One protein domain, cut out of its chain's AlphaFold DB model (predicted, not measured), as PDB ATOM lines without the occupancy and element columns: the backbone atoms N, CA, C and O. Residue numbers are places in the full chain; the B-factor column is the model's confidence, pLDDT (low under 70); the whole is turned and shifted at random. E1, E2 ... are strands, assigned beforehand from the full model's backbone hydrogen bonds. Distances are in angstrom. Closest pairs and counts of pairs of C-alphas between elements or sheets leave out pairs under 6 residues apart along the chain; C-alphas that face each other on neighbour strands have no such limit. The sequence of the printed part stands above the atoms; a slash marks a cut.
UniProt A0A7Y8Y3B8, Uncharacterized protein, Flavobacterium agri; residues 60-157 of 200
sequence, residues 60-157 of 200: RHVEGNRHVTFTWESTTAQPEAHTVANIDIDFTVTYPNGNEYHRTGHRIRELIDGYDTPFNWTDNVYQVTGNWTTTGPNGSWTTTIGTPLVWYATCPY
ATOM      1  N   ARG A  60     203.660 158.905 169.485       96.81
ATOM      2  CA  ARG A  60     202.709 159.602 168.610       96.81
ATOM      3  C   ARG A  60     202.010 158.570 167.742       96.81
ATOM      4  O   ARG A  60     202.701 157.881 166.993       96.81
ATOM      5  N   HIS A  61     200.693 158.461 167.866       97.62
ATOM      6  CA  HIS A  61     199.889 157.563 167.039       97.62
ATOM      7  C   HIS A  61     199.827 158.112 165.619       97.62
ATOM      8  O   HIS A  61     199.631 159.316 165.457       97.62
ATOM      9  N   VAL A  62     200.016 157.265 164.610       97.12
ATOM     10  CA  VAL A  62     199.933 157.664 163.201       97.12
ATOM     11  C   VAL A  62     198.877 156.817 162.510       97.12
ATOM     12  O   VAL A  62     198.942 155.589 162.532       97.12
ATOM     13  N   GLU A  63     197.939 157.492 161.862       96.56
ATOM     14  CA  GLU A  63     196.805 156.892 161.165       96.56
ATOM     15  C   GLU A  63     196.665 157.493 159.769       96.56
ATOM     16  O   GLU A  63     197.102 158.615 159.525       96.56
ATOM     17  N   GLY A  64     196.023 156.764 158.858       92.69
ATOM     18  CA  GLY A  64     195.782 157.203 157.484       92.69
ATOM     19  C   GLY A  64     196.586 156.411 156.461       92.69
ATOM     20  O   GLY A  64     196.993 155.269 156.712       92.69
ATOM     21  N   ASN A  65     196.778 157.010 155.292       87.50
ATOM     22  CA  ASN A  65     197.395 156.375 154.143       87.50
ATOM     23  C   ASN A  65     198.456 157.264 153.482       87.50
ATOM     24  O   ASN A  65     198.559 158.479 153.653       87.50
ATOM     25  N   ARG A  66     199.315 156.606 152.717       91.94
ATOM     26  CA  ARG A  66     200.226 157.270 151.794       91.94
ATOM     27  C   ARG A  66     200.246 156.462 150.518       91.94
ATOM     28  O   ARG A  66     200.592 155.284 150.569       91.94
ATOM     29  N   HIS A  67     199.917 157.108 149.412       94.81
ATOM     30  CA  HIS A  67     199.997 156.518 148.086       94.81
ATOM     31  C   HIS A  67     201.244 157.052 147.386       94.81
ATOM     32  O   HIS A  67     201.569 158.238 147.493       94.81
ATOM     33  N   VAL A  68     201.994 156.168 146.738       96.25
ATOM     34  CA  VAL A  68     203.213 156.524 146.017       96.25
ATOM     35  C   VAL A  68     203.168 155.930 144.624       96.25
ATOM     36  O   VAL A  68     203.130 154.714 144.486       96.25
ATOM     37  N   THR A  69     203.273 156.777 143.609       96.31
ATOM     38  CA  THR A  69     203.466 156.358 142.221       96.31
ATOM     39  C   THR A  69     204.919 156.603 141.835       96.31
ATOM     40  O   THR A  69     205.382 157.745 141.797       96.31
ATOM     41  N   PHE A  70     205.651 155.528 141.572       95.31
ATOM     42  CA  PHE A  70     207.006 155.569 141.043       95.31
ATOM     43  C   PHE A  70     206.981 155.547 139.516       95.31
ATOM     44  O   PHE A  70     206.251 154.761 138.919       95.31
ATOM     45  N   THR A  71     207.811 156.367 138.892       95.50
ATOM     46  CA  THR A  71     208.039 156.413 137.444       95.50
ATOM     47  C   THR A  71     209.539 156.394 137.167       95.50
ATOM     48  O   THR A  71     210.346 156.791 138.011       95.50
ATOM     49  N   TRP A  72     209.918 155.902 135.985       94.19
ATOM     50  CA  TRP A  72     211.280 156.009 135.464       94.19
ATOM     51  C   TRP A  72     211.281 156.989 134.293       94.19
ATOM     52  O   TRP A  72     210.899 156.639 133.175       94.19
ATOM     53  N   GLU A  73     211.655 158.236 134.560       94.75
ATOM     54  CA  GLU A  73     211.502 159.328 133.600       94.75
ATOM     55  C   GLU A  73     212.620 160.365 133.708       94.75
ATOM     56  O   GLU A  73     213.334 160.443 134.704       94.75
ATOM     57  N   SER A  74     212.787 161.146 132.643       96.44
ATOM     58  CA  SER A  74     213.664 162.317 132.616       96.44
ATOM     59  C   SER A  74     212.907 163.541 133.118       96.44
ATOM     60  O   SER A  74     211.760 163.765 132.725       96.44
ATOM     61  N   THR A  75     213.559 164.389 133.909       96.94
ATOM     62  CA  THR A  75     212.964 165.627 134.435       96.94
ATOM     63  C   THR A  75     213.863 166.833 134.169       96.94
ATOM     64  O   THR A  75     214.936 166.732 133.578       96.94
ATOM     65  N   THR A  76     213.423 168.025 134.586       95.44
ATOM     66  CA  THR A  76     214.284 169.220 134.557       95.44
ATOM     67  C   THR A  76     215.427 169.133 135.570       95.44
ATOM     68  O   THR A  76     216.468 169.746 135.353       95.44
ATOM     69  N   ALA A  77     215.242 168.392 136.666       94.25
ATOM     70  CA  ALA A  77     216.257 168.230 137.699       94.25
ATOM     71  C   ALA A  77     217.358 167.253 137.273       94.25
ATOM     72  O   ALA A  77     218.521 167.461 137.611       94.25
ATOM     73  N   GLN A  78     216.986 166.219 136.514       96.56
ATOM     74  CA  GLN A  78     217.900 165.203 136.016       96.56
ATOM     75  C   GLN A  78     217.449 164.741 134.607       96.56
ATOM     76  O   GLN A  78     216.402 164.093 134.481       96.56
ATOM     77  N   PRO A  79     218.171 165.131 133.530       96.25
ATOM     78  CA  PRO A  79     217.804 164.808 132.148       96.25
ATOM     79  C   PRO A  79     217.945 163.326 131.791       96.25
ATOM     80  O   PRO A  79     217.235 162.853 130.898       96.25
ATOM     81  N   GLU A  80     218.820 162.575 132.452       96.25
ATOM     82  CA  GLU A  80     218.824 161.122 132.339       96.25
ATOM     83  C   GLU A  80     217.614 160.526 133.071       96.25
ATOM     84  O   GLU A  80     217.164 161.028 134.103       96.25
ATOM     85  N   ALA A  81     217.045 159.454 132.520       95.44
ATOM     86  CA  ALA A  81     215.890 158.827 133.139       95.44
ATOM     87  C   ALA A  81     216.284 158.213 134.491       95.44
ATOM     88  O   ALA A  81     217.258 157.465 134.575       95.44
ATOM     89  N   HIS A  82     215.524 158.544 135.528       95.56
ATOM     90  CA  HIS A  82     215.785 158.169 136.914       95.56
ATOM     91  C   HIS A  82     214.455 157.941 137.645       95.56
ATOM     92  O   HIS A  82     213.372 158.132 137.092       95.56
ATOM     93  N   THR A  83     214.523 157.496 138.901       95.25
ATOM     94  CA  THR A  83     213.313 157.248 139.695       95.25
ATOM     95  C   THR A  83     212.706 158.552 140.205       95.25
ATOM     96  O   THR A  83     213.339 159.280 140.979       95.25
ATOM     97  N   VAL A  84     211.440 158.774 139.862       97.44
ATOM     98  CA  VAL A  84     210.601 159.861 140.370       97.44
ATOM     99  C   VAL A  84     209.460 159.253 141.182       97.44
ATOM    100  O   VAL A  84     208.790 158.326 140.742       97.44
ATOM    101  N   ALA A  85     209.255 159.737 142.405       97.31
ATOM    102  CA  ALA A  85     208.210 159.272 143.308       97.31
ATOM    103  C   ALA A  85     207.207 160.397 143.571       97.31
ATOM    104  O   ALA A  85     207.497 161.335 144.319       97.31
ATOM    105  N   ASN A  86     206.018 160.264 142.995       97.62
ATOM    106  CA  ASN A  86     204.858 161.103 143.269       97.62
ATOM    107  C   ASN A  86     204.170 160.566 144.524       97.62
ATOM    108  O   ASN A  86     203.808 159.396 144.572       97.62
ATOM    109  N   ILE A  87     204.064 161.379 145.573       97.12
ATOM    110  CA  ILE A  87     203.629 160.934 146.899       97.12
ATOM    111  C   ILE A  87     202.436 161.771 147.335       97.12
ATOM    112  O   ILE A  87     202.595 162.941 147.706       97.12
ATOM    113  N   ASP A  88     201.278 161.128 147.390       96.62
ATOM    114  CA  ASP A  88     200.092 161.678 148.023       96.62
ATOM    115  C   ASP A  88     200.124 161.385 149.519       96.62
ATOM    116  O   ASP A  88     200.455 160.288 149.985       96.62
ATOM    117  N   ILE A  89     199.831 162.426 150.283       93.25
ATOM    118  CA  ILE A  89     199.914 162.440 151.730       93.25
ATOM    119  C   ILE A  89     198.508 162.659 152.258       93.25
ATOM    120  O   ILE A  89     197.909 163.684 151.941       93.25
ATOM    121  N   ASP A  90     198.023 161.743 153.091       95.44
ATOM    122  CA  ASP A  90     196.798 161.913 153.866       95.44
ATOM    123  C   ASP A  90     196.902 161.096 155.166       95.44
ATOM    124  O   ASP A  90     196.649 159.892 155.221       95.44
ATOM    125  N   PHE A  91     197.374 161.744 156.229       95.75
ATOM    126  CA  PHE A  91     197.548 161.077 157.516       95.75
ATOM    127  C   PHE A  91     197.265 161.997 158.695       95.75
ATOM    128  O   PHE A  91     197.414 163.219 158.627       95.75
ATOM    129  N   THR A  92     196.917 161.385 159.819       97.75
ATOM    130  CA  THR A  92     196.712 162.039 161.107       97.75
ATOM    131  C   THR A  92     197.762 161.558 162.096       97.75
ATOM    132  O   THR A  92     198.096 160.376 162.146       97.75
ATOM    133  N   VAL A  93     198.300 162.487 162.884       97.69
ATOM    134  CA  VAL A  93     199.197 162.192 164.002       97.69
ATOM    135  C   VAL A  93     198.576 162.687 165.293       97.69
ATOM    136  O   VAL A  93     198.369 163.891 165.457       97.69
ATOM    137  N   THR A  94     198.371 161.773 166.235       98.19
ATOM    138  CA  THR A  94     197.846 162.077 167.567       98.19
ATOM    139  C   THR A  94     198.973 162.022 168.590       98.19
ATOM    140  O   THR A  94     199.665 161.015 168.748       98.19
ATOM    141  N   TYR A  95     199.197 163.139 169.276       97.44
ATOM    142  CA  TYR A  95     200.225 163.272 170.306       97.44
ATOM    143  C   TYR A  95     199.740 162.714 171.655       97.44
ATOM    144  O   TYR A  95     198.537 162.686 171.909       97.44
ATOM    145  N   PRO A  96     200.654 162.364 172.585       96.69
ATOM    146  CA  PRO A  96     200.287 161.858 173.916       96.69
ATOM    147  C   PRO A  96     199.389 162.787 174.742       96.69
ATOM    148  O   PRO A  96     198.712 162.342 175.663       96.69
ATOM    149  N   ASN A  97     199.397 164.087 174.441       96.06
ATOM    150  CA  ASN A  97     198.539 165.076 175.090       96.06
ATOM    151  C   ASN A  97     197.123 165.157 174.483       96.06
ATOM    152  O   ASN A  97     196.346 166.007 174.908       96.06
ATOM    153  N   GLY A  98     196.801 164.317 173.493       96.12
ATOM    154  CA  GLY A  98     195.521 164.301 172.783       96.12
ATOM    155  C   GLY A  98     195.426 165.284 171.614       96.12
ATOM    156  O   GLY A  98     194.389 165.338 170.964       96.12
ATOM    157  N   ASN A  99     196.475 166.061 171.319       97.69
ATOM    158  CA  ASN A  99     196.459 166.948 170.157       97.69
ATOM    159  C   ASN A  99     196.581 166.140 168.865       97.69
ATOM    160  O   ASN A  99     197.546 165.394 168.686       97.69
ATOM    161  N   GLU A 100     195.657 166.374 167.941       97.81
ATOM    162  CA  GLU A 100     195.632 165.732 166.629       97.81
ATOM    163  C   GLU A 100     196.073 166.700 165.537       97.81
ATOM    164  O   GLU A 100     195.656 167.859 165.504       97.81
ATOM    165  N   TYR A 101     196.917 166.215 164.632       97.88
ATOM    166  CA  TYR A 101     197.384 166.956 163.471       97.88
ATOM    167  C   TYR A 101     197.131 166.135 162.220       97.88
ATOM    168  O   TYR A 101     197.767 165.107 162.011       97.88
ATOM    169  N   HIS A 102     196.229 166.615 161.380       97.94
ATOM    170  CA  HIS A 102     195.914 166.010 160.099       97.94
ATOM    171  C   HIS A 102     196.686 166.712 158.985       97.94
ATOM    172  O   HIS A 102     196.730 167.944 158.949       97.94
ATOM    173  N   ARG A 103     197.311 165.956 158.082       96.75
ATOM    174  CA  ARG A 103     198.113 166.487 156.982       96.75
ATOM    175  C   ARG A 103     197.677 165.886 155.658       96.75
ATOM    176  O   ARG A 103     197.745 164.675 155.492       96.75
ATOM    177  N   THR A 104     197.350 166.764 154.714       97.56
ATOM    178  CA  THR A 104     196.980 166.397 153.347       97.56
ATOM    179  C   THR A 104     197.780 167.187 152.327       97.56
ATOM    180  O   THR A 104     198.013 168.386 152.499       97.56
ATOM    181  N   GLY A 105     198.229 166.542 151.258       96.94
ATOM    182  CA  GLY A 105     198.945 167.227 150.189       96.94
ATOM    183  C   GLY A 105     199.727 166.292 149.293       96.94
ATOM    184  O   GLY A 105     199.518 165.085 149.297       96.94
ATOM    185  N   HIS A 106     200.652 166.877 148.543       97.38
ATOM    186  CA  HIS A 106     201.403 166.178 147.520       97.38
ATOM    187  C   HIS A 106     202.874 166.588 147.556       97.38
ATOM    188  O   HIS A 106     203.208 167.771 147.692       97.38
ATOM    189  N   ARG A 107     203.767 165.611 147.409       96.25
ATOM    190  CA  ARG A 107     205.197 165.859 147.219       96.25
ATOM    191  C   ARG A 107     205.768 164.960 146.137       96.25
ATOM    192  O   ARG A 107     205.389 163.800 146.031       96.25
ATOM    193  N   ILE A 108     206.748 165.482 145.420       98.00
ATOM    194  CA  ILE A 108     207.536 164.740 144.443       98.00
ATOM    195  C   ILE A 108     208.927 164.561 145.031       98.00
ATOM    196  O   ILE A 108     209.502 165.513 145.562       98.00
ATOM    197  N   ARG A 109     209.453 163.338 144.974       97.81
ATOM    198  CA  ARG A 109     210.832 163.023 145.352       97.81
ATOM    199  C   ARG A 109     211.552 162.359 144.186       97.81
ATOM    200  O   ARG A 109     211.132 161.297 143.748       97.81
ATOM    201  N   GLU A 110     212.663 162.939 143.768       97.75
ATOM    202  CA  GLU A 110     213.480 162.498 142.635       97.75
ATOM    203  C   GLU A 110     214.837 162.002 143.147       97.75
ATOM    204  O   GLU A 110     215.421 162.646 144.018       97.75
ATOM    205  N   LEU A 111     215.336 160.872 142.636       97.19
ATOM    206  CA  LEU A 111     216.720 160.422 142.851       97.19
ATOM    207  C   LEU A 111     217.612 161.039 141.765       97.19
ATOM    208  O   LEU A 111     217.783 160.456 140.698       97.19
ATOM    209  N   ILE A 112     218.120 162.243 142.019       97.00
ATOM    210  CA  ILE A 112     218.821 163.057 141.014       97.00
ATOM    211  C   ILE A 112     220.290 162.652 140.815       97.00
ATOM    212  O   ILE A 112     220.882 163.017 139.800       97.00
ATOM    213  N   ASP A 113     220.861 161.884 141.746       96.25
ATOM    214  CA  ASP A 113     222.214 161.313 141.670       96.25
ATOM    215  C   ASP A 113     222.249 159.937 142.363       96.25
ATOM    216  O   ASP A 113     221.436 159.695 143.259       96.25
ATOM    217  N   GLY A 114     223.154 159.043 141.949       95.75
ATOM    218  CA  GLY A 114     223.271 157.654 142.440       95.75
ATOM    219  C   GLY A 114     222.268 156.648 141.841       95.75
ATOM    220  O   GLY A 114     222.246 155.472 142.203       95.75
ATOM    221  N   TYR A 115     221.424 157.069 140.892       94.19
ATOM    222  CA  TYR A 115     220.434 156.184 140.252       94.19
ATOM    223  C   TYR A 115     221.058 155.104 139.350       94.19
ATOM    224  O   TYR A 115     220.404 154.104 139.050       94.19
ATOM    225  N   ASP A 116     222.306 155.283 138.917       94.00
ATOM    226  CA  ASP A 116     223.069 154.348 138.087       94.00
ATOM    227  C   ASP A 116     223.954 153.386 138.905       94.00
ATOM    228  O   ASP A 116     224.510 152.426 138.361       94.00
ATOM    229  N   THR A 117     224.026 153.572 140.227       94.19
ATOM    230  CA  THR A 117     224.805 152.755 141.166       94.19
ATOM    231  C   THR A 117     223.897 152.034 142.176       94.19
ATOM    232  O   THR A 117     224.068 152.173 143.380       94.19
ATOM    233  N   PRO A 118     222.984 151.129 141.760       87.88
ATOM    234  CA  PRO A 118     221.913 150.584 142.618       87.88
ATOM    235  C   PRO A 118     222.375 149.843 143.894       87.88
ATOM    236  O   PRO A 118     221.583 149.593 144.806       87.88
ATOM    237  N   PHE A 119     223.652 149.460 143.975       92.25
ATOM    238  CA  PHE A 119     224.252 148.812 145.147       92.25
ATOM    239  C   PHE A 119     225.067 149.761 146.037       92.25
ATOM    240  O   PHE A 119     225.470 149.360 147.129       92.25
ATOM    241  N   ASN A 120     225.311 150.998 145.600       93.06
ATOM    242  CA  ASN A 120     225.870 152.064 146.415       93.06
ATOM    243  C   ASN A 120     224.737 153.004 146.807       93.06
ATOM    244  O   ASN A 120     224.045 153.541 145.963       93.06
ATOM    245  N   TRP A 121     224.457 153.112 148.099       89.31
ATOM    246  CA  TRP A 121     223.330 153.928 148.560       89.31
ATOM    247  C   TRP A 121     223.819 155.244 149.153       89.31
ATOM    248  O   TRP A 121     223.010 156.067 149.566       89.31
ATOM    249  N   THR A 122     225.139 155.409 149.259       93.06
ATOM    250  CA  THR A 122     225.788 156.527 149.956       93.06
ATOM    251  C   THR A 122     226.064 157.720 149.045       93.06
ATOM    252  O   THR A 122     226.249 158.829 149.538       93.06
ATOM    253  N   ASP A 123     226.060 157.507 147.734       94.62
ATOM    254  CA  ASP A 123     226.127 158.529 146.684       94.62
ATOM    255  C   ASP A 123     224.748 159.081 146.297       94.62
ATOM    256  O   ASP A 123     224.676 160.090 145.604       94.62
ATOM    257  N   ASN A 124     223.659 158.480 146.781       96.31
ATOM    258  CA  ASN A 124     222.311 158.937 146.466       96.31
ATOM    259  C   ASN A 124     222.068 160.389 146.902       96.31
ATOM    260  O   ASN A 124     222.251 160.753 148.074       96.31
ATOM    261  N   VAL A 125     221.537 161.184 145.973       96.62
ATOM    262  CA  VAL A 125     221.038 162.537 146.235       96.62
ATOM    263  C   VAL A 125     219.580 162.614 145.824       96.62
ATOM    264  O   VAL A 125     219.212 162.328 144.686       96.62
ATOM    265  N   TYR A 126     218.737 163.020 146.767       96.88
ATOM    266  CA  TYR A 126     217.313 163.183 146.548       96.88
ATOM    267  C   TYR A 126     216.937 164.653 146.490       96.88
ATOM    268  O   TYR A 126     217.303 165.427 147.372       96.88
ATOM    269  N   GLN A 127     216.122 165.008 145.508       97.25
ATOM    270  CA  GLN A 127     215.445 166.294 145.448       97.25
ATOM    271  C   GLN A 127     213.977 166.118 145.833       97.25
ATOM    272  O   GLN A 127     213.337 165.153 145.421       97.25
ATOM    273  N   VAL A 128     213.424 167.042 146.620       97.81
ATOM    274  CA  VAL A 128     212.015 167.029 147.025       97.81
ATOM    275  C   VAL A 128     211.359 168.367 146.712       97.81
ATOM    276  O   VAL A 128     211.862 169.423 147.092       97.81
ATOM    277  N   THR A 129     210.192 168.316 146.077       98.38
ATOM    278  CA  THR A 129     209.294 169.458 145.869       98.38
ATOM    279  C   THR A 129     207.886 169.102 146.334       98.38
ATOM    280  O   THR A 129     207.579 167.938 146.595       98.38
ATOM    281  N   GLY A 130     207.017 170.097 146.497       97.88
ATOM    282  CA  GLY A 130     205.626 169.848 146.861       97.88
ATOM    283  C   GLY A 130     205.048 170.845 147.845       97.88
ATOM    284  O   GLY A 130     205.678 171.828 148.243       97.88
ATOM    285  N   ASN A 131     203.808 170.571 148.226       98.12
ATOM    286  CA  ASN A 131     203.062 171.368 149.178       98.12
ATOM    287  C   ASN A 131     202.024 170.510 149.905       98.12
ATOM    288  O   ASN A 131     201.509 169.528 149.376       98.12
ATOM    289  N   TRP A 132     201.719 170.888 151.138       97.75
ATOM    290  CA  TRP A 132     200.699 170.228 151.939       97.75
ATOM    291  C   TRP A 132     200.073 171.200 152.928       97.75
ATOM    292  O   TRP A 132     200.659 172.209 153.315       97.75
ATOM    293  N   THR A 133     198.879 170.864 153.381       98.00
ATOM    294  CA  THR A 133     198.172 171.555 154.452       98.00
ATOM    295  C   THR A 133     198.246 170.709 155.708       98.00
ATOM    296  O   THR A 133     198.160 169.487 155.652       98.00
ATOM    297  N   THR A 134     198.435 171.355 156.854       97.62
ATOM    298  CA  THR A 134     198.306 170.712 158.163       97.62
ATOM    299  C   THR A 134     197.213 171.412 158.935       97.62
ATOM    300  O   THR A 134     197.236 172.634 159.046       97.62
ATOM    301  N   THR A 135     196.283 170.642 159.476       97.81
ATOM    302  CA  THR A 135     195.211 171.107 160.347       97.81
ATOM    303  C   THR A 135     195.465 170.544 161.731       97.81
ATOM    304  O   THR A 135     195.546 169.331 161.898       97.81
ATOM    305  N   GLY A 136     195.632 171.426 162.710       96.75
ATOM    306  CA  GLY A 136     195.782 171.057 164.112       96.75
ATOM    307  C   GLY A 136     194.737 171.736 164.997       96.75
ATOM    308  O   GLY A 136     193.881 172.474 164.501       96.75
ATOM    309  N   PRO A 137     194.837 171.576 166.328       95.38
ATOM    310  CA  PRO A 137     193.822 172.072 167.259       95.38
ATOM    311  C   PRO A 137     193.698 173.603 167.271       95.38
ATOM    312  O   PRO A 137     192.644 174.144 167.586       95.38
ATOM    313  N   ASN A 138     194.777 174.303 166.905       92.62
ATOM    314  CA  ASN A 138     194.867 175.766 166.921       92.62
ATOM    315  C   ASN A 138     194.745 176.394 165.521       92.62
ATOM    316  O   ASN A 138     195.086 177.563 165.342       92.62
ATOM    317  N   GLY A 139     194.288 175.623 164.531       94.56
ATOM    318  CA  GLY A 139     194.096 176.074 163.156       94.56
ATOM    319  C   GLY A 139     194.965 175.335 162.143       94.56
ATOM    320  O   GLY A 139     195.658 174.365 162.463       94.56
ATOM    321  N   SER A 140     194.905 175.818 160.905       96.81
ATOM    322  CA  SER A 140     195.584 175.212 159.765       96.81
ATOM    323  C   SER A 140     196.680 176.113 159.209       96.81
ATOM    324  O   SER A 140     196.607 177.346 159.269       96.81
ATOM    325  N   TRP A 141     197.696 175.484 158.632       97.44
ATOM    326  CA  TRP A 141     198.743 176.158 157.877       97.44
ATOM    327  C   TRP A 141     199.098 175.347 156.638       97.44
ATOM    328  O   TRP A 141     199.067 174.113 156.645       97.44
ATOM    329  N   THR A 142     199.452 176.048 155.569       97.88
ATOM    330  CA  THR A 142     200.050 175.430 154.391       97.88
ATOM    331  C   THR A 142     201.556 175.383 154.570       97.88
ATOM    332  O   THR A 142     202.149 176.187 155.286       97.88
ATOM    333  N   THR A 143     202.186 174.395 153.962       97.94
ATOM    334  CA  THR A 143     203.630 174.291 153.840       97.94
ATOM    335  C   THR A 143     203.943 174.078 152.372       97.94
ATOM    336  O   THR A 143     203.400 173.162 151.761       97.94
ATOM    337  N   THR A 144     204.818 174.908 151.824       98.25
ATOM    338  CA  THR A 144     205.232 174.855 150.425       98.25
ATOM    339  C   THR A 144     206.746 174.815 150.371       98.25
ATOM    340  O   THR A 144     207.416 175.635 151.002       98.25
ATOM    341  N   ILE A 145     207.288 173.865 149.618       98.25
ATOM    342  CA  ILE A 145     208.706 173.865 149.270       98.25
ATOM    343  C   ILE A 145     208.912 174.955 148.217       98.25
ATOM    344  O   ILE A 145     208.247 174.945 147.182       98.25
ATOM    345  N   GLY A 146     209.776 175.924 148.521       96.50
ATOM    346  CA  GLY A 146     210.130 177.016 147.620       96.50
ATOM    347  C   GLY A 146     211.174 176.543 146.615       96.50
ATOM    348  O   GLY A 146     210.849 175.982 145.573       96.50
ATOM    349  N   THR A 147     212.444 176.744 146.952       96.56
ATOM    350  CA  THR A 147     213.551 176.050 146.287       96.56
ATOM    351  C   THR A 147     213.549 174.575 146.703       96.56
ATOM    352  O   THR A 147     213.334 174.298 147.888       96.56
ATOM    353  N   PRO A 148     213.760 173.630 145.763       97.19
ATOM    354  CA  PRO A 148     213.705 172.204 146.062       97.19
ATOM    355  C   PRO A 148     214.599 171.829 147.241       97.19
ATOM    356  O   PRO A 148     215.734 172.294 147.338       97.19
ATOM    357  N   LEU A 149     214.078 170.988 148.133       97.06
ATOM    358  CA  LEU A 149     214.871 170.470 149.238       97.06
ATOM    359  C   LEU A 149     215.807 169.390 148.712       97.06
ATOM    360  O   LEU A 149     215.355 168.500 147.993       97.06
ATOM    361  N   VAL A 150     217.076 169.432 149.103       96.62
ATOM    362  CA  VAL A 150     218.067 168.424 148.709       96.62
ATOM    363  C   VAL A 150     218.492 167.616 149.925       96.62
ATOM    364  O   VAL A 150     218.844 168.170 150.970       96.62
ATOM    365  N   TRP A 151     218.450 166.294 149.794       94.06
ATOM    366  CA  TRP A 151     218.870 165.351 150.819       94.06
ATOM    367  C   TRP A 151     219.956 164.433 150.269       94.06
ATOM    368  O   TRP A 151     219.734 163.706 149.302       94.06
ATOM    369  N   TYR A 152     221.125 164.457 150.897       93.75
ATOM    370  CA  TYR A 152     222.250 163.592 150.553       93.75
ATOM    371  C   TYR A 152     222.212 162.366 151.461       93.75
ATOM    372  O   TYR A 152     222.024 162.513 152.666       93.75
ATOM    373  N   ALA A 153     222.446 161.167 150.933       91.56
ATOM    374  CA  ALA A 153     222.397 159.944 151.740       91.56
ATOM    375  C   ALA A 153     223.424 159.905 152.887       91.56
ATOM    376  O   ALA A 153     223.223 159.222 153.891       91.56
ATOM    377  N   THR A 154     224.517 160.655 152.759       90.12
ATOM    378  CA  THR A 154     225.540 160.839 153.802       90.12
ATOM    379  C   THR A 154     225.208 161.960 154.788       90.12
ATOM    380  O   THR A 154     225.923 162.130 155.776       90.12
ATOM    381  N   CYS A 155     224.126 162.704 154.551       88.38
ATOM    382  CA  CYS A 155     223.714 163.837 155.357       88.38
ATOM    383  C   CYS A 155     222.506 163.493 156.235       88.38
ATOM    384  O   CYS A 155     221.427 163.198 155.720       88.38
ATOM    385  N   PRO A 156     222.621 163.580 157.570       86.81
ATOM    386  CA  PRO A 156     221.473 163.358 158.447       86.81
ATOM    387  C   PRO A 156     220.437 164.494 158.374       86.81
ATOM    388  O   PRO A 156     219.304 164.306 158.814       86.81
ATOM    389  N   TYR A 157     220.798 165.645 157.803       90.44
ATOM    390  CA  TYR A 157     219.957 166.837 157.698       90.44
ATOM    391  C   TYR A 157     219.545 167.120 156.248       90.44
ATOM    392  O   TYR A 157     220.085 166.551 155.299       90.44
TER     393      TYR A 157
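This is residues 60 to 157 of the 200 residues of an uncharacterized protein of Flavobacterium agri (UniProt A0A7Y8Y3B8). One long sheet of antiparallel strands is arched along its length and twisted, with four long strands, E1 to E4, side by side and no named helix over either face. Two shorter strands, E5 and then E6, share the far side of E4 one after the other and complete that edge of the arch. The printed part has 98 residues and six named strands, E1 to E6 in chain order; it is all strand, the sheet is branched, and its neighbour pairs are antiparallel. The whole is loose, with a radius of gyration of the C-alphas of 15.8 A, and elongated, spanning 45 by 23 by 23 A.

E1, residues 60 to 73, begins at C-alpha 60 (202.709, 159.602, 168.610) and is 36.1 A long from first to last C-alpha; it bends by 67 degrees at residue 63. E2, residues 82 to 94, is 35.7 A long and bends by 56 degrees at residue 90. E3, residues 100 to 113, is 36.7 A long, bends by 63 degrees at residue 105 and ends at C-alpha 113 (222.214, 161.313, 141.670). E4, residues 125 to 136, is 32.1 A long and bends by 61 degrees at residue 130. E5, residues 139 to 145, is 20.3 A long. E6, residues 149 to 152, is 10.2 A long and ends at C-alpha 152 (222.250, 163.592, 150.553).

E1 to E5 form a meander, each strand the antiparallel neighbour of the one before. E1 is an edge strand and makes a hairpin with E2 at 167 degrees between their directions; N 69 and O 86 are 2.8 A apart, within hydrogen-bond range. E3 is on the other side of E2, in a hairpin with it at 164 degrees, with N 87 and O 107 at 2.8 A. E3 and E4 form a hairpin at 170 degrees, with N 108 and O 129 at 2.8 A. On the other side of E4 the pairing is staggered: E5 is beside residues 129 to 136 and E6 beside residues 125 to 128. E4 and E5 are a hairpin at 167 degrees, with N 143 and O 132 at 2.7 A. E4 and E6 are antiparallel at 130 degrees, with N 128 and O 149 at 2.8 A. E5 and E6, both edge strands, meet only through their link. E1 is apart from E4, E5 and E6.

The two C-alphas farthest apart, those of Glu 80 and Asn 97, are 47.5 A from each other. The sheet's C-alphas lie up to 11.8 A off its best plane. The link from E3 to E4, 11 residues, is long, and that from E1 to E2 is short. The printed part has no cut. Its mean pLDDT is 95.7, and no printed residue is under 70.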